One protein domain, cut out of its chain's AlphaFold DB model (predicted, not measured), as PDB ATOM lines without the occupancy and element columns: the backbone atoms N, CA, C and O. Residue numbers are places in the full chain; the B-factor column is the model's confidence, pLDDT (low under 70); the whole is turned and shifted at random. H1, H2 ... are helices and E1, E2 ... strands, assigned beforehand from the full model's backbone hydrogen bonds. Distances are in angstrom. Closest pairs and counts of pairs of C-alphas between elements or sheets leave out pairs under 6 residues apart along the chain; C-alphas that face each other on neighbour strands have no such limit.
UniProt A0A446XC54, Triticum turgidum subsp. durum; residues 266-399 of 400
ATOM      1  N   SER A 266     112.929  45.490 131.449       93.44
ATOM      2  CA  SER A 266     112.905  44.144 130.865       93.44
ATOM      3  C   SER A 266     113.225  44.213 129.372       93.44
ATOM      4  O   SER A 266     112.867  45.198 128.733       93.44
ATOM      5  N   HIS A 267     113.844  43.165 128.821       94.06
ATOM      6  CA  HIS A 267     114.127  43.072 127.391       94.06
ATOM      7  C   HIS A 267     113.240  42.025 126.708       94.06
ATOM      8  O   HIS A 267     113.428  40.814 126.856       94.06
ATOM      9  N   ASN A 268     112.300  42.523 125.918       95.31
ATOM     10  CA  ASN A 268     111.167  41.868 125.292       95.31
ATOM     11  C   ASN A 268     110.303  41.062 126.280       95.31
ATOM     12  O   ASN A 268     109.850  39.954 125.962       95.31
ATOM     13  N   GLY A 269     110.111  41.603 127.488       94.88
ATOM     14  CA  GLY A 269     109.511  40.913 128.633       94.88
ATOM     15  C   GLY A 269     110.483  39.942 129.318       94.88
ATOM     16  O   GLY A 269     111.702  40.080 129.225       94.88
ATOM     17  N   ALA A 270     109.954  38.920 129.996       95.69
ATOM     18  CA  ALA A 270     110.722  37.838 130.614       95.69
ATOM     19  C   ALA A 270     111.196  36.823 129.553       95.69
ATOM     20  O   ALA A 270     110.868  35.635 129.588       95.69
ATOM     21  N   SER A 271     111.974  37.300 128.576       94.00
ATOM     22  CA  SER A 271     112.488  36.525 127.432       94.00
ATOM     23  C   SER A 271     113.503  35.427 127.814       94.00
ATOM     24  O   SER A 271     113.969  34.645 126.974       94.00
ATOM     25  N   GLY A 272     113.873  35.365 129.097       92.12
ATOM     26  CA  GLY A 272     114.575  34.245 129.721       92.12
ATOM     27  C   GLY A 272     113.682  33.021 129.962       92.12
ATOM     28  O   GLY A 272     114.166  31.892 129.900       92.12
ATOM     29  N   ASP A 273     112.383  33.240 130.159       94.81
ATOM     30  CA  ASP A 273     111.443  32.232 130.663       94.81
ATOM     31  C   ASP A 273     110.338  31.883 129.682       94.81
ATOM     32  O   ASP A 273     109.849  30.750 129.673       94.81
ATOM     33  N   TYR A 274     109.979  32.836 128.828       97.00
ATOM     34  CA  TYR A 274     108.945  32.699 127.815       97.00
ATOM     35  C   TYR A 274     109.470  33.174 126.458       97.00
ATOM     36  O   TYR A 274     110.444  33.930 126.401       97.00
ATOM     37  N   PRO A 275     108.847  32.751 125.343       97.69
ATOM     38  CA  PRO A 275     109.084  33.379 124.054       97.69
ATOM     39  C   PRO A 275     108.909  34.893 124.149       97.69
ATOM     40  O   PRO A 275     107.955  35.383 124.757       97.69
ATOM     41  N   ASP A 276     109.860  35.617 123.581       96.81
ATOM     42  CA  ASP A 276     109.939  37.064 123.694       96.81
ATOM     43  C   ASP A 276     108.760  37.768 123.008       96.81
ATOM     44  O   ASP A 276     108.103  37.221 122.123       96.81
ATOM     45  N   CYS A 277     108.464  38.996 123.445       96.88
ATOM     46  CA  CYS A 277     107.367  39.811 122.905       96.88
ATOM     47  C   CYS A 277     105.973  39.148 122.962       96.88
ATOM     48  O   CYS A 277     105.096  39.467 122.152       96.88
ATOM     49  N   THR A 278     105.757  38.224 123.901       97.31
ATOM     50  CA  THR A 278     104.457  37.578 124.121       97.31
ATOM     51  C   THR A 278     103.732  38.139 125.335       97.31
ATOM     52  O   THR A 278     104.343  38.708 126.239       97.31
ATOM     53  N   ASP A 279     102.419  37.920 125.384       96.38
ATOM     54  CA  ASP A 279     101.584  38.209 126.554       96.38
ATOM     55  C   ASP A 279     102.160  37.615 127.853       96.38
ATOM     56  O   ASP A 279     102.250  38.313 128.861       96.38
ATOM     57  N   LEU A 280     102.615  36.358 127.823       96.75
ATOM     58  CA  LEU A 280     103.231  35.695 128.975       96.75
ATOM     59  C   LEU A 280     104.563  36.334 129.380       96.75
ATOM     60  O   LEU A 280     104.799  36.522 130.572       96.75
ATOM     61  N   ALA A 281     105.418  36.686 128.415       97.00
ATOM     62  CA  ALA A 281     106.693  37.335 128.710       97.00
ATOM     63  C   ALA A 281     106.482  38.699 129.381       97.00
ATOM     64  O   ALA A 281     107.146  38.992 130.375       97.00
ATOM     65  N   TYR A 282     105.547  39.517 128.890       96.94
ATOM     66  CA  TYR A 282     105.265  40.824 129.491       96.94
ATOM     67  C   TYR A 282     104.621  40.710 130.870       96.94
ATOM     68  O   TYR A 282     105.057  41.378 131.804       96.94
ATOM     69  N   GLN A 283     103.637  39.822 131.031       95.12
ATOM     70  CA  GLN A 283     103.003  39.589 132.331       95.12
ATOM     71  C   GLN A 283     104.008  39.104 133.378       95.12
ATOM     72  O   GLN A 283     103.969  39.564 134.520       95.12
ATOM     73  N   ASN A 284     104.917  38.197 133.002       94.62
ATOM     74  CA  ASN A 284     105.924  37.711 133.937       94.62
ATOM     75  C   ASN A 284     106.961  38.789 134.265       94.62
ATOM     76  O   ASN A 284     107.280  38.943 135.433       94.62
ATOM     77  N   ALA A 285     107.398  39.603 133.298       93.94
ATOM     78  CA  ALA A 285     108.314  40.716 133.575       93.94
ATOM     79  C   ALA A 285     107.748  41.715 134.598       93.94
ATOM     80  O   ALA A 285     108.472  42.154 135.487       93.94
ATOM     81  N   ILE A 286     106.453  42.037 134.504       91.00
ATOM     82  CA  ILE A 286     105.770  42.888 135.492       91.00
ATOM     83  C   ILE A 286     105.794  42.219 136.866       91.00
ATOM     84  O   ILE A 286     106.172  42.836 137.857       91.00
ATOM     85  N   LYS A 287     105.435  40.932 136.924       90.38
ATOM     86  CA  LYS A 287     105.432  40.154 138.168       90.38
ATOM     87  C   LYS A 287     106.824  40.045 138.805       90.38
ATOM     88  O   LYS A 287     106.922  40.041 140.030       90.38
ATOM     89  N   ASP A 288     107.870  39.969 137.989       88.25
ATOM     90  CA  ASP A 288     109.267  39.923 138.428       88.25
ATOM     91  C   ASP A 288     109.775  41.299 138.909       88.25
ATOM     92  O   ASP A 288     110.886  41.403 139.426       88.25
ATOM     93  N   GLY A 289     108.962  42.355 138.779       87.56
ATOM     94  CA  GLY A 289     109.255  43.693 139.287       87.56
ATOM     95  C   GLY A 289     109.978  44.604 138.297       87.56
ATOM     96  O   GLY A 289     110.670  45.525 138.728       87.56
ATOM     97  N   ALA A 290     109.848  44.370 136.986       88.12
ATOM     98  CA  ALA A 290     110.339  45.318 135.989       88.12
ATOM     99  C   ALA A 290     109.603  46.663 136.108       88.12
ATOM    100  O   ALA A 290     108.375  46.716 136.051       88.12
ATOM    101  N   ASP A 291     110.358  47.757 136.227       85.31
ATOM    102  CA  ASP A 291     109.809  49.116 136.253       85.31
ATOM    103  C   ASP A 291     109.411  49.592 134.840       85.31
ATOM    104  O   ASP A 291     108.575  50.479 134.693       85.31
ATOM    105  N   VAL A 292     110.025  49.032 133.787       90.69
ATOM    106  CA  VAL A 292     109.680  49.287 132.379       90.69
ATOM    107  C   VAL A 292     109.735  47.988 131.585       90.69
ATOM    108  O   VAL A 292     110.665  47.191 131.715       90.69
ATOM    109  N   ILE A 293     108.763  47.810 130.699       93.12
ATOM    110  CA  ILE A 293     108.771  46.779 129.661       93.12
ATOM    111  C   ILE A 293     109.036  47.450 128.309       93.12
ATOM    112  O   ILE A 293     108.460  48.492 128.016       93.12
ATOM    113  N   ASP A 294     109.931  46.901 127.492       94.00
ATOM    114  CA  ASP A 294     110.154  47.366 126.121       94.00
ATOM    115  C   ASP A 294     109.272  46.585 125.129       94.00
ATOM    116  O   ASP A 294     108.793  45.487 125.402       94.00
ATOM    117  N   CYS A 295     109.052  47.156 123.949       94.00
ATOM    118  CA  CYS A 295     108.421  46.474 122.823       94.00
ATOM    119  C   CYS A 295     109.210  46.806 121.557       94.00
ATOM    120  O   CYS A 295     109.195  47.942 121.074       94.00
ATOM    121  N   ALA A 296     109.910  45.816 121.003       93.88
ATOM    122  CA  ALA A 296     110.566  45.958 119.711       93.88
ATOM    123  C   ALA A 296     109.506  46.017 118.599       93.88
ATOM    124  O   ALA A 296     108.836  45.026 118.318       93.88
ATOM    125  N   LEU A 297     109.327  47.181 117.974       96.62
ATOM    126  CA  LEU A 297     108.276  47.375 116.977       96.62
ATOM    127  C   LEU A 297     108.644  46.774 115.620       96.62
ATOM    128  O   LEU A 297     109.677  47.096 115.037       96.62
ATOM    129  N   GLN A 298     107.734  45.965 115.085       97.56
ATOM    130  CA  GLN A 298     107.714  45.536 113.688       97.56
ATOM    131  C   GLN A 298     106.357  45.876 113.066       97.56
ATOM    132  O   GLN A 298     105.386  46.160 113.771       97.56
ATOM    133  N   VAL A 299     106.280  45.835 111.737       97.69
ATOM    134  CA  VAL A 299     105.054  46.130 110.988       97.69
ATOM    135  C   VAL A 299     104.643  44.940 110.125       97.69
ATOM    136  O   VAL A 299     105.480  44.283 109.504       97.69
ATOM    137  N   THR A 300     103.347  44.648 110.099       98.19
ATOM    138  CA  THR A 300     102.755  43.629 109.225       98.19
ATOM    139  C   THR A 300     102.465  44.182 107.829       98.19
ATOM    140  O   THR A 300     102.468  45.392 107.599       98.19
ATOM    141  N   LYS A 301     102.150  43.300 106.875       97.94
ATOM    142  CA  LYS A 301     101.774  43.669 105.498       97.94
ATOM    143  C   LYS A 301     100.594  44.644 105.429       97.94
ATOM    144  O   LYS A 301     100.526  45.475 104.529       97.94
ATOM    145  N   ASP A 302      99.650  44.509 106.354       98.19
ATOM    146  CA  ASP A 302      98.454  45.342 106.497       98.19
ATOM    147  C   ASP A 302      98.664  46.561 107.418       98.19
ATOM    148  O   ASP A 302      97.697  47.228 107.775       98.19
ATOM    149  N   GLY A 303      99.914  46.886 107.774       97.56
ATOM    150  CA  GLY A 303     100.265  48.106 108.506       97.56
ATOM    151  C   GLY A 303     100.013  48.050 110.015       97.56
ATOM    152  O   GLY A 303     100.047  49.087 110.674       97.56
ATOM    153  N   VAL A 304      99.762  46.868 110.581       98.25
ATOM    154  CA  VAL A 304      99.573  46.690 112.025       98.25
ATOM    155  C   VAL A 304     100.938  46.668 112.709       98.25
ATOM    156  O   VAL A 304     101.820  45.895 112.332       98.25
ATOM    157  N   LEU A 305     101.113  47.511 113.729       98.12
ATOM    158  CA  LEU A 305     102.301  47.496 114.581       98.12
ATOM    159  C   LEU A 305     102.206  46.362 115.604       98.12
ATOM    160  O   LEU A 305     101.188  46.207 116.286       98.12
ATOM    161  N   ILE A 306     103.278  45.587 115.723       97.88
ATOM    162  CA  ILE A 306     103.377  44.431 116.617       97.88
ATOM    163  C   ILE A 306     104.666  44.493 117.429       97.88
ATOM    164  O   ILE A 306     105.668  45.032 116.956       97.88
ATOM    165  N   CYS A 307     104.650  43.896 118.618       97.50
ATOM    166  CA  CYS A 307     105.875  43.644 119.363       97.50
ATOM    167  C   CYS A 307     106.527  42.361 118.849       97.50
ATOM    168  O   CYS A 307     105.921  41.290 118.908       97.50
ATOM    169  N   MET A 308     107.749  42.467 118.334       96.31
ATOM    170  CA  MET A 308     108.545  41.336 117.887       96.31
ATOM    171  C   MET A 308     110.034  41.699 117.819       96.31
ATOM    172  O   MET A 308     110.439  42.652 117.155       96.31
ATOM    173  N   SER A 309     110.870  40.891 118.464       95.44
ATOM    174  CA  SER A 309     112.314  41.128 118.589       95.44
ATOM    175  C   SER A 309     113.107  40.922 117.292       95.44
ATOM    176  O   SER A 309     114.244  41.377 117.191       95.44
ATOM    177  N   SER A 310     112.520  40.270 116.281       95.31
ATOM    178  CA  SER A 310     113.126  40.088 114.960       95.31
ATOM    179  C   SER A 310     112.130  40.357 113.839       95.31
ATOM    180  O   SER A 310     110.983  39.918 113.870       95.31
ATOM    181  N   ILE A 311     112.601  41.032 112.792       95.62
ATOM    182  CA  ILE A 311     111.854  41.205 111.542       95.62
ATOM    183  C   ILE A 311     111.728  39.890 110.755       95.62
ATOM    184  O   ILE A 311     110.849  39.761 109.904       95.62
ATOM    185  N   ASN A 312     112.602  38.911 111.024       96.50
ATOM    186  CA  ASN A 312     112.640  37.608 110.367       96.50
ATOM    187  C   ASN A 312     112.034  36.529 111.274       96.50
ATOM    188  O   ASN A 312     112.666  36.044 112.214       96.50
ATOM    189  N   LEU A 313     110.833  36.072 110.928       96.81
ATOM    190  CA  LEU A 313     110.060  35.079 111.675       96.81
ATOM    191  C   LEU A 313     110.796  33.745 111.864       96.81
ATOM    192  O   LEU A 313     110.469  32.998 112.785       96.81
ATOM    193  N   LEU A 314     111.798  33.424 111.038       95.69
ATOM    194  CA  LEU A 314     112.617  32.215 111.212       95.69
ATOM    195  C   LEU A 314     113.372  32.177 112.550       95.69
ATOM    196  O   LEU A 314     113.764  31.098 112.994       95.69
ATOM    197  N   GLU A 315     113.611  33.332 113.167       93.88
ATOM    198  CA  GLU A 315     114.486  33.459 114.333       93.88
ATOM    199  C   GLU A 315     113.731  33.229 115.649       93.88
ATOM    200  O   GLU A 315     114.271  32.606 116.562       93.88
ATOM    201  N   THR A 316     112.467  33.655 115.722       95.31
ATOM    202  CA  THR A 316     111.693  33.729 116.977       95.31
ATOM    203  C   THR A 316     110.345  33.018 116.909       95.31
ATOM    204  O   THR A 316     109.515  33.152 117.804       95.31
ATOM    205  N   THR A 317     110.095  32.230 115.858       97.50
ATOM    206  CA  THR A 317     108.834  31.489 115.698       97.50
ATOM    207  C   THR A 317     109.048  30.083 115.136       97.50
ATOM    208  O   THR A 317     110.158  29.668 114.795       97.50
ATOM    209  N   ASN A 318     107.957  29.329 115.004       96.94
ATOM    210  CA  ASN A 318     107.913  28.053 114.295       96.94
ATOM    211  C   ASN A 318     107.549  28.180 112.793       96.94
ATOM    212  O   ASN A 318     107.180  27.165 112.200       96.94
ATOM    213  N   VAL A 319     107.632  29.367 112.169       97.25
ATOM    214  CA  VAL A 319     107.091  29.657 110.817       97.25
ATOM    215  C   VAL A 319     107.481  28.636 109.736       97.25
ATOM    216  O   VAL A 319     106.681  28.334 108.851       97.25
ATOM    217  N   GLN A 320     108.664  28.021 109.841       95.88
ATOM    218  CA  GLN A 320     109.138  26.965 108.933       95.88
ATOM    219  C   GLN A 320     108.221  25.734 108.879       95.88
ATOM    220  O   GLN A 320     108.256  24.985 107.908       95.88
ATOM    221  N   ARG A 321     107.419  25.505 109.922       95.81
ATOM    222  CA  ARG A 321     106.488  24.374 110.054       95.81
ATOM    223  C   ARG A 321     105.039  24.764 109.761       95.81
ATOM    224  O   ARG A 321     104.124  24.020 110.096       95.81
ATOM    225  N   THR A 322     104.833  25.929 109.156       96.38
ATOM    226  CA  THR A 322     103.516  26.475 108.814       96.38
ATOM    227  C   THR A 322     103.369  26.601 107.290       96.38
ATOM    228  O   THR A 322     104.376  26.546 106.569       96.38
ATOM    229  N   PRO A 323     102.151  26.833 106.762       96.06
ATOM    230  CA  PRO A 323     101.951  27.142 105.341       96.06
ATOM    231  C   PRO A 323     102.736  28.375 104.853       96.06
ATOM    232  O   PRO A 323     103.050  28.486 103.667       96.06
ATOM    233  N   PHE A 324     103.108  29.276 105.768       96.44
ATOM    234  CA  PHE A 324     103.863  30.493 105.463       96.44
ATOM    235  C   PHE A 324     105.343  30.237 105.148       96.44
ATOM    236  O   PHE A 324     106.024  31.143 104.678       96.44
ATOM    237  N   SER A 325     105.841  29.010 105.342       96.00
ATOM    238  CA  SER A 325     107.207  28.597 104.968       96.00
ATOM    239  C   SER A 325     107.558  28.889 103.499       96.00
ATOM    240  O   SER A 325     108.713  29.148 103.162       96.00
ATOM    241  N   THR A 326     106.547  28.916 102.629       95.62
ATOM    242  CA  THR A 326     106.671  29.228 101.198       95.62
ATOM    243  C   THR A 326     106.942  30.707 100.899       95.62
ATOM    244  O   THR A 326     107.395  31.022  99.804       95.62
ATOM    245  N   LEU A 327     106.748  31.615 101.865       95.62
ATOM    246  CA  LEU A 327     106.975  33.065 101.724       95.62
ATOM    247  C   LEU A 327     108.449  33.476 101.899       95.62
ATOM    248  O   LEU A 327     108.763  34.634 102.186       95.62
ATOM    249  N   THR A 328     109.358  32.514 101.764       95.69
ATOM    250  CA  THR A 328     110.795  32.709 101.930       95.69
ATOM    251  C   THR A 328     111.347  33.622 100.831       95.69
ATOM    252  O   THR A 328     111.091  33.412  99.648       95.69
ATOM    253  N   SER A 329     112.131  34.630 101.211       95.38
ATOM    254  CA  SER A 329     112.748  35.593 100.288       95.38
ATOM    255  C   SER A 329     114.114  36.063 100.792       95.38
ATOM    256  O   SER A 329     114.402  36.006 101.987       95.38
ATOM    257  N   VAL A 330     114.982  36.513  99.886       96.31
ATOM    258  CA  VAL A 330     116.260  37.157 100.232       96.31
ATOM    259  C   VAL A 330     116.082  38.660 100.069       96.31
ATOM    260  O   VAL A 330     115.671  39.106  99.001       96.31
ATOM    261  N   ILE A 331     116.386  39.421 101.121       94.44
ATOM    262  CA  ILE A 331     116.325  40.887 101.125       94.44
ATOM    263  C   ILE A 331     117.708  41.373 101.560       94.44
ATOM    264  O   ILE A 331     117.977  41.410 102.766       94.44
ATOM    265  N   PRO A 332     118.616  41.650 100.605       93.19
ATOM    266  CA  PRO A 332     120.025  41.927 100.884       93.19
ATOM    267  C   PRO A 332     120.264  43.077 101.867       93.19
ATOM    268  O   PRO A 332     121.256  43.052 102.590       93.19
ATOM    269  N   GLU A 333     119.353  44.051 101.924       93.38
ATOM    270  CA  GLU A 333     119.387  45.187 102.851       93.38
ATOM    271  C   GLU A 333     119.182  44.770 104.314       93.38
ATOM    272  O   GLU A 333     119.601  45.487 105.220       93.38
ATOM    273  N   ILE A 334     118.550  43.616 104.553       89.94
ATOM    274  CA  ILE A 334     118.305  43.061 105.889       89.94
ATOM    275  C   ILE A 334     119.311  41.948 106.183       89.94
ATOM    276  O   ILE A 334     119.985  41.958 107.213       89.94
ATOM    277  N   LYS A 335     119.388  40.949 105.296       90.25
ATOM    278  CA  LYS A 335     120.237  39.766 105.471       90.25
ATOM    279  C   LYS A 335     120.529  39.105 104.127       90.25
ATOM    280  O   LYS A 335     119.658  38.954 103.276       90.25
ATOM    281  N   SER A 336     121.756  38.617 103.972       92.12
ATOM    282  CA  SER A 336     122.206  37.893 102.774       92.12
ATOM    283  C   SER A 336     121.646  36.470 102.651       92.12
ATOM    284  O   SER A 336     121.848  35.812 101.632       92.12
ATOM    285  N   THR A 337     120.944  35.978 103.672       93.75
ATOM    286  CA  THR A 337     120.311  34.654 103.686       93.75
ATOM    287  C   THR A 337     118.801  34.769 103.555       93.75
ATOM    288  O   THR A 337     118.208  35.768 103.955       93.75
ATOM    289  N   ALA A 338     118.165  33.709 103.063       95.06
ATOM    290  CA  ALA A 338     116.718  33.672 102.930       95.06
ATOM    291  C   ALA A 338     116.007  33.773 104.296       95.06
ATOM    292  O   ALA A 338     116.451  33.187 105.287       95.06
ATOM    293  N   GLY A 339     114.909  34.524 104.330       96.19
ATOM    294  CA  GLY A 339     114.116  34.834 105.516       96.19
ATOM    295  C   GLY A 339     112.621  34.861 105.215       96.19
ATOM    296  O   GLY A 339     112.211  34.892 104.055       96.19
ATOM    297  N   ILE A 340     111.805  34.852 106.267       97.38
ATOM    298  CA  ILE A 340     110.359  35.084 106.174       97.38
ATOM    299  C   ILE A 340     110.059  36.299 107.038       97.38
ATOM    300  O   ILE A 340     110.240  36.243 108.250       97.38
ATOM    301  N   TYR A 341     109.639  37.395 106.418       97.56
ATOM    302  CA  TYR A 341     109.603  38.695 107.079       97.56
ATOM    303  C   TYR A 341     108.198  39.086 107.533       97.56
ATOM    304  O   TYR A 341     107.214  38.778 106.857       97.56
ATOM    305  N   THR A 342     108.105  39.794 108.658       96.69
ATOM    306  CA  THR A 342     106.838  40.262 109.255       96.69
ATOM    307  C   THR A 342     105.972  41.049 108.268       96.69
ATOM    308  O   THR A 342     104.775  40.791 108.155       96.69
ATOM    309  N   PHE A 343     106.578  41.921 107.459       96.06
ATOM    310  CA  PHE A 343     105.884  42.745 106.463       96.06
ATOM    311  C   PHE A 343     105.365  41.976 105.232       96.06
ATOM    312  O   PHE A 343     104.691  42.559 104.385       96.06
ATOM    313  N   ASN A 344     105.626  40.667 105.123       96.25
ATOM    314  CA  ASN A 344     105.026  39.811 104.091       96.25
ATOM    315  C   ASN A 344     103.712  39.153 104.553       96.25
ATOM    316  O   ASN A 344     102.969  38.627 103.719       96.25
ATOM    317  N   LEU A 345     103.413  39.179 105.857       97.75
ATOM    318  CA  LEU A 345     102.244  38.546 106.468       97.75
ATOM    319  C   LEU A 345     101.283  39.603 107.025       97.75
ATOM    320  O   LEU A 345     101.717  40.618 107.558       97.75
ATOM    321  N   THR A 346      99.972  39.370 106.919       98.25
ATOM    322  CA  THR A 346      98.974  40.203 107.623       98.25
ATOM    323  C   THR A 346      98.945  39.872 109.115       98.25
ATOM    324  O   THR A 346      99.379  38.781 109.501       98.25
ATOM    325  N   TRP A 347      98.370  40.740 109.954       97.62
ATOM    326  CA  TRP A 347      98.149  40.407 111.368       97.62
ATOM    327  C   TRP A 347      97.410  39.075 111.531       97.62
ATOM    328  O   TRP A 347      97.845  38.238 112.311       97.62
ATOM    329  N   ASN A 348      96.361  38.832 110.739       97.62
ATOM    330  CA  ASN A 348      95.601  37.582 110.806       97.62
ATOM    331  C   ASN A 348      96.458  36.344 110.509       97.62
ATOM    332  O   ASN A 348      96.191  35.279 111.057       97.62
ATOM    333  N   ASN A 349      97.484  36.467 109.658       97.44
ATOM    334  CA  ASN A 349      98.433  35.378 109.434       97.44
ATOM    335  C   ASN A 349      99.392  35.205 110.617       97.44
ATOM    336  O   ASN A 349      99.713  34.074 110.966       97.44
ATOM    337  N   ILE A 350      99.842  36.301 111.237       97.06
ATOM    338  CA  ILE A 350     100.746  36.252 112.395       97.06
ATOM    339  C   ILE A 350     100.030  35.705 113.633       97.06
ATOM    340  O   ILE A 350     100.567  34.852 114.329       97.06
ATOM    341  N   SER A 351      98.796  36.134 113.888       95.62
ATOM    342  CA  SER A 351      97.973  35.641 114.994       95.62
ATOM    343  C   SER A 351      97.338  34.270 114.728       95.62
ATOM    344  O   SER A 351      96.525  33.809 115.530       95.62
ATOM    345  N   ASP A 352      97.647  33.636 113.593       95.88
ATOM    346  CA  ASP A 352      97.123  32.320 113.250       95.88
ATOM    347  C   ASP A 352      97.581  31.267 114.265       95.88
ATOM    348  O   ASP A 352      98.726  31.244 114.714       95.88
ATOM    349  N   SER A 353      96.689  30.340 114.605       93.06
ATOM    350  CA  SER A 353      96.972  29.324 115.620       93.06
ATOM    351  C   SER A 353      98.141  28.387 115.273       93.06
ATOM    352  O   SER A 353      98.732  27.823 116.198       93.06
ATOM    353  N   SER A 354      98.476  28.221 113.987       95.81
ATOM    354  CA  SER A 354      99.597  27.400 113.518       95.81
ATOM    355  C   SER A 354     100.954  28.080 113.704       95.81
ATOM    356  O   SER A 354     101.950  27.383 113.937       95.81
ATOM    357  N   LEU A 355     100.997  29.419 113.663       97.81
ATOM    358  CA  LEU A 355     102.198  30.187 113.950       97.81
ATOM    359  C   LEU A 355     102.320  30.382 115.463       97.81
ATOM    360  O   LEU A 355     101.434  30.910 116.130       97.81
ATOM    361  N   LYS A 356     103.433  29.922 116.020       97.94
ATOM    362  CA  LYS A 356     103.745  30.005 117.442       97.94
ATOM    363  C   LYS A 356     105.039  30.777 117.649       97.94
ATOM    364  O   LYS A 356     105.986  30.555 116.884       97.94
ATOM    365  N   PRO A 357     105.104  31.633 118.681       97.69
ATOM    366  CA  PRO A 357     106.368  32.208 119.104       97.69
ATOM    367  C   PRO A 357     107.278  31.081 119.606       97.69
ATOM    368  O   PRO A 357     106.807  29.991 119.928       97.69
ATOM    369  N   LYS A 358     108.585  31.319 119.643       96.81
ATOM    370  CA  LYS A 358     109.587  30.336 120.045       96.81
ATOM    371  C   LYS A 358     110.630  31.003 120.929       96.81
ATOM    372  O   LYS A 358     111.257  31.972 120.518       96.81
ATOM    373  N   ILE A 359     110.858  30.443 122.115       95.44
ATOM    374  CA  ILE A 359     111.864  30.959 123.044       95.44
ATOM    375  C   ILE A 359     113.274  30.830 122.462       95.44
ATOM    376  O   ILE A 359     113.645  29.806 121.873       95.44
ATOM    377  N   SER A 360     114.078  31.875 122.645       92.69
ATOM    378  CA  SER A 360     115.493  31.844 122.289       92.69
ATOM    379  C   SER A 360     116.270  30.960 123.268       92.69
ATOM    380  O   SER A 360     116.001  30.935 124.463       92.69
ATOM    381  N   SER A 361     117.252  30.203 122.784       92.88
ATOM    382  CA  SER A 361     118.159  29.411 123.632       92.88
ATOM    383  C   SER A 361     119.584  29.493 123.082       92.88
ATOM    384  O   SER A 361     120.050  28.545 122.437       92.88
ATOM    385  N   PRO A 362     120.280  30.627 123.301       92.06
ATOM    386  CA  PRO A 362     121.573  30.911 122.671       92.06
ATOM    387  C   PRO A 362     122.662  29.880 122.989       92.06
ATOM    388  O   PRO A 362     123.539  29.635 122.170       92.06
ATOM    389  N   LEU A 363     122.584  29.248 124.164       92.56
ATOM    390  CA  LEU A 363     123.552  28.258 124.646       92.56
ATOM    391  C   LEU A 363     123.045  26.810 124.517       92.56
ATOM    392  O   LEU A 363     123.572  25.902 125.159       92.56
ATOM    393  N   SER A 364     122.047  26.565 123.662       91.25
ATOM    394  CA  SER A 364     121.484  25.222 123.446       91.25
ATOM    395  C   SER A 364     122.512  24.196 122.949       91.25
ATOM    396  O   SER A 364     122.397  23.018 123.282       91.25
ATOM    397  N   SER A 365     123.563  24.627 122.240       93.06
ATOM    398  CA  SER A 365     124.700  23.775 121.848       93.06
ATOM    399  C   SER A 365     125.508  23.244 123.037       93.06
ATOM    400  O   SER A 365     126.203  22.242 122.902       93.06
ATOM    401  N   TYR A 366     125.407  23.901 124.193       88.75
ATOM    402  CA  TYR A 366     126.014  23.499 125.463       88.75
ATOM    403  C   TYR A 366     124.992  22.862 126.414       88.75
ATOM    404  O   TYR A 366     125.225  22.805 127.617       88.75
ATOM    405  N   TYR A 367     123.853  22.396 125.890       88.19
ATOM    406  CA  TYR A 367     122.756  21.795 126.659       88.19
ATOM    407  C   TYR A 367     122.085  22.746 127.671       88.19
ATOM    408  O   TYR A 367     121.345  22.296 128.544       88.19
ATOM    409  N   LEU A 368     122.292  24.060 127.526       90.19
ATOM    410  CA  LEU A 368     121.611  25.105 128.293       90.19
ATOM    411  C   LEU A 368     120.449  25.663 127.466       90.19
ATOM    412  O   LEU A 368     120.592  26.616 126.695       90.19
ATOM    413  N   VAL A 369     119.297  25.011 127.592       93.31
ATOM    414  CA  VAL A 369     118.041  25.410 126.942       93.31
ATOM    415  C   VAL A 369     117.198  26.252 127.893       93.31
ATOM    416  O   VAL A 369     117.223  26.030 129.095       93.31
ATOM    417  N   ARG A 370     116.432  27.214 127.378       93.75
ATOM    418  CA  ARG A 370     115.520  28.016 128.201       93.75
ATOM    419  C   ARG A 370     114.151  27.351 128.282       93.75
ATOM    420  O   ARG A 370     113.569  27.009 127.257       93.75
ATOM    421  N   ASN A 371     113.687  27.149 129.513       94.56
ATOM    422  CA  ASN A 371     112.349  26.700 129.904       94.56
ATOM    423  C   ASN A 371     111.595  25.798 128.889       94.56
ATOM    424  O   ASN A 371     110.603  26.216 128.282       94.56
ATOM    425  N   PRO A 372     112.022  24.532 128.692       94.88
ATOM    426  CA  PRO A 372     111.486  23.653 127.648       94.88
ATOM    427  C   PRO A 372     109.961  23.478 127.618       94.88
ATOM    428  O   PRO A 372     109.387  23.349 126.534       94.88
ATOM    429  N   ARG A 373     109.277  23.497 128.772       94.88
ATOM    430  CA  ARG A 373     107.811  23.355 128.842       94.88
ATOM    431  C   ARG A 373     107.079  24.538 128.216       94.88
ATOM    432  O   ARG A 373     105.955  24.353 127.765       94.88
ATOM    433  N   TYR A 374     107.724  25.703 128.154       95.00
ATOM    434  CA  TYR A 374     107.152  26.940 127.631       95.00
ATOM    435  C   TYR A 374     107.707  27.342 126.260       95.00
ATOM    436  O   TYR A 374     107.429  28.438 125.780       95.00
ATOM    437  N   THR A 375     108.433  26.434 125.588       95.06
ATOM    438  CA  THR A 375     109.173  26.711 124.341       95.06
ATOM    439  C   THR A 375     108.370  27.478 123.294       95.06
ATOM    440  O   THR A 375     108.947  28.305 122.597       95.06
ATOM    441  N   ASN A 376     107.069  27.189 123.150       96.50
ATOM    442  CA  ASN A 376     106.206  27.817 122.142       96.50
ATOM    443  C   ASN A 376     104.919  28.420 122.736       96.50
ATOM    444  O   ASN A 376     103.880  28.462 122.071       96.50
ATOM    445  N   ASN A 377     104.951  28.792 124.015       96.12
ATOM    446  CA  ASN A 377     103.788  29.318 124.723       96.12
ATOM    447  C   ASN A 377     103.702  30.844 124.636       96.12
ATOM    448  O   ASN A 377     104.705  31.525 124.473       96.12
ATOM    449  N   GLY A 378     102.485  31.365 124.774       96.19
ATOM    450  CA  GLY A 378     102.186  32.787 124.637       96.19
ATOM    451  C   GLY A 378     101.554  33.130 123.290       96.19
ATOM    452  O   GLY A 378     101.478  32.306 122.371       96.19
ATOM    453  N   LYS A 379     101.040  34.351 123.205       97.12
ATOM    454  CA  LYS A 379     100.408  34.950 122.032       97.12
ATOM    455  C   LYS A 379     101.231  36.145 121.578       97.12
ATOM    456  O   LYS A 379     101.758  36.881 122.408       97.12
ATOM    457  N   PHE A 380     101.304  36.347 120.264       97.88
ATOM    458  CA  PHE A 380     101.835  37.586 119.703       97.88
ATOM    459  C   PHE A 380     100.986  38.775 120.157       97.88
ATOM    460  O   PHE A 380      99.767  38.653 120.291       97.88
ATOM    461  N   VAL A 381     101.637  39.915 120.360       97.12
ATOM    462  CA  VAL A 381     101.025  41.111 120.942       97.12
ATOM    463  C   VAL A 381     101.033  42.234 119.907       97.12
ATOM    464  O   VAL A 381     102.082  42.561 119.342       97.12
ATOM    465  N   LYS A 382      99.866  42.836 119.640       97.19
ATOM    466  CA  LYS A 382      99.813  44.107 118.903       97.19
ATOM    467  C   LYS A 382     100.347  45.216 119.788       97.19
ATOM    468  O   LYS A 382     100.135  45.198 120.995       97.19
ATOM    469  N   PHE A 383     100.923  46.246 119.184       96.06
ATOM    470  CA  PHE A 383     101.348  47.412 119.951       96.06
ATOM    471  C   PHE A 383     100.186  48.069 120.721       96.06
ATOM    472  O   PHE A 383     100.381  48.502 121.848       96.06
ATOM    473  N   SER A 384      98.964  48.072 120.172       94.31
ATOM    474  CA  SER A 384      97.772  48.565 120.883       94.31
ATOM    475  C   SER A 384      97.517  47.833 122.198       94.31
ATOM    476  O   SER A 384      97.205  48.469 123.197       94.31
ATOM    477  N   ASP A 385      97.675  46.511 122.184       93.94
ATOM    478  CA  ASP A 385      97.392  45.642 123.326       93.94
ATOM    479  C   ASP A 385      98.548  45.725 124.338       93.94
ATOM    480  O   ASP A 385      98.344  45.640 125.544       93.94
ATOM    481  N   PHE A 386      99.775  45.960 123.854       93.19
ATOM    482  CA  PHE A 386     100.946  46.188 124.699       93.19
ATOM    483  C   PHE A 386     100.786  47.406 125.625       93.19
ATOM    484  O   PHE A 386     101.179  47.343 126.788       93.19
ATOM    485  N   LEU A 387     100.164  48.488 125.145       89.25
ATOM    486  CA  LEU A 387      99.939  49.705 125.938       89.25
ATOM    487  C   LEU A 387      99.052  49.472 127.175       89.25
ATOM    488  O   LEU A 387      99.103  50.251 128.130       89.25
ATOM    489  N   GLU A 388      98.264  48.393 127.200       88.19
ATOM    490  CA  GLU A 388      97.483  48.007 128.381       88.19
ATOM    491  C   GLU A 388      98.387  47.518 129.528       88.19
ATOM    492  O   GLU A 388      98.072  47.742 130.697       88.19
ATOM    493  N   TYR A 389      99.540  46.913 129.216       80.25
ATOM    494  CA  TYR A 389     100.509  46.452 130.215       80.25
ATOM    495  C   TYR A 389     101.283  47.607 130.863       80.25
ATOM    496  O   TYR A 389     101.549  47.555 132.064       80.25
ATOM    497  N   GLU A 390     101.589  48.675 130.116       65.31
ATOM    498  CA  GLU A 390     102.220  49.870 130.695       65.31
ATOM    499  C   GLU A 390     101.321  50.533 131.745       65.31
ATOM    500  O   GLU A 390     101.794  50.916 132.815       65.31
ATOM    501  N   CYS A 391     100.010  50.616 131.488       59.72
ATOM    502  CA  CYS A 391      99.057  51.179 132.449       59.72
ATOM    503  C   CYS A 391      99.089  50.452 133.807       59.72
ATOM    504  O   CYS A 391      98.966  51.101 134.850       59.72
ATOM    505  N   CYS A 392      99.279  49.129 133.809       60.66
ATOM    506  CA  CYS A 392      99.372  48.331 135.034       60.66
ATOM    507  C   CYS A 392     100.596  48.718 135.875       60.66
ATOM    508  O   CYS A 392     100.443  48.959 137.074       60.66
ATOM    509  N   ILE A 393     101.763  48.877 135.243       59.41
ATOM    510  CA  ILE A 393     103.010  49.273 135.916       59.41
ATOM    511  C   ILE A 393     102.857  50.654 136.567       59.41
ATOM    512  O   ILE A 393     103.130  50.822 137.757       59.41
ATOM    513  N   TYR A 394     102.331  51.639 135.831       52.97
ATOM    514  CA  TYR A 394     102.098  52.975 136.389       52.97
ATOM    515  C   TYR A 394     101.093  52.952 137.553       52.97
ATOM    516  O   TYR A 394     101.276  53.663 138.539       52.97
ATOM    517  N   SER A 395     100.048  52.121 137.491       54.44
ATOM    518  CA  SER A 395      99.039  52.047 138.557       54.44
ATOM    519  C   SER A 395      99.556  51.453 139.877       54.44
ATOM    520  O   SER A 395      99.043  51.811 140.941       54.44
ATOM    521  N   GLU A 396     100.569  50.584 139.823       49.66
ATOM    522  CA  GLU A 396     101.219  50.012 141.008       49.66
ATOM    523  C   GLU A 396     102.254  50.971 141.609       49.66
ATOM    524  O   GLU A 396     102.294  51.129 142.828       49.66
ATOM    525  N   ILE A 397     103.005  51.698 140.772       51.28
ATOM    526  CA  ILE A 397     104.002  52.691 141.215       51.28
ATOM    527  C   ILE A 397     103.360  53.853 141.997       51.28
ATOM    528  O   ILE A 397     103.957  54.361 142.940       51.28
ATOM    529  N   PHE A 398     102.134  54.267 141.658       43.81
ATOM    530  CA  PHE A 398     101.428  55.357 142.357       43.81
ATOM    531  C   PHE A 398     100.579  54.904 143.567       43.81
ATOM    532  O   PHE A 398      99.832  55.712 144.123       43.81
ATOM    533  N   ARG A 399     100.654  53.627 143.977       39.75
ATOM    534  CA  ARG A 399      99.950  53.088 145.162       39.75
ATOM    535  C   ARG A 399     100.846  52.817 146.380       39.75
ATOM    536  O   ARG A 399     100.305  52.458 147.427       39.75
TER     537      ARG A 399
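AT A GLANCE: This is residues 266 to 399 of the 400 residues of a protein of Triticum turgidum subsp. durum (UniProt A0A446XC54). This model has little regular structure: a largely loop-built body has H1 and H5 side by side at one end and the E3 E4 hairpin at the other, with the E1 E2 hairpin between, and residues 363 to 368 stick out. The 134 printed residues include, in order, H1 E1 E2 H2 H3 E3 E4 H4 H5; both two-strand sheets are antiparallel. The class is mixed, with 51 residues in named elements; the whole is compact, radius of gyration of the C-alphas 15.3 A, spans 50 by 39 by 28 A.

IN THESE COORDINATES: Find C-alpha 279 at (101.584, 38.209, 126.554); there H1, residues 279 to 287, begins. E1 is 297 to 299, E2 305 to 307, H2 313 to 316, H3 323 to 327, E3 329 to 331, E4 335 to 339, H4 347 to 350. H5, 383 to 397, runs 22.1 A to C-alpha 397 at (104.002, 52.691, 141.215).

HOW THE PARTS SIT: H1 only just touches residues 389 to 393 of H5, with 3 pairs of C-alphas within 8 A, the closest Ile 286 and Ile 393, 7.0 A. In hairpin E1 E2, N 298 and O 306 are 2.9 A apart; in hairpin E3 E4, N 339 and O 329, 2.8 A. O i to N i+4 pairs are within hydrogen-bond range throughout H1, 7 of 11 in H5, and 0 of 1 in H3, with 1 of 2 O i to N i+3; H2 and H4 are too short.

THE WHOLE: The printed part has no cut; link H4 to H5 is long. Residues 390 to 399 have pLDDT under 70.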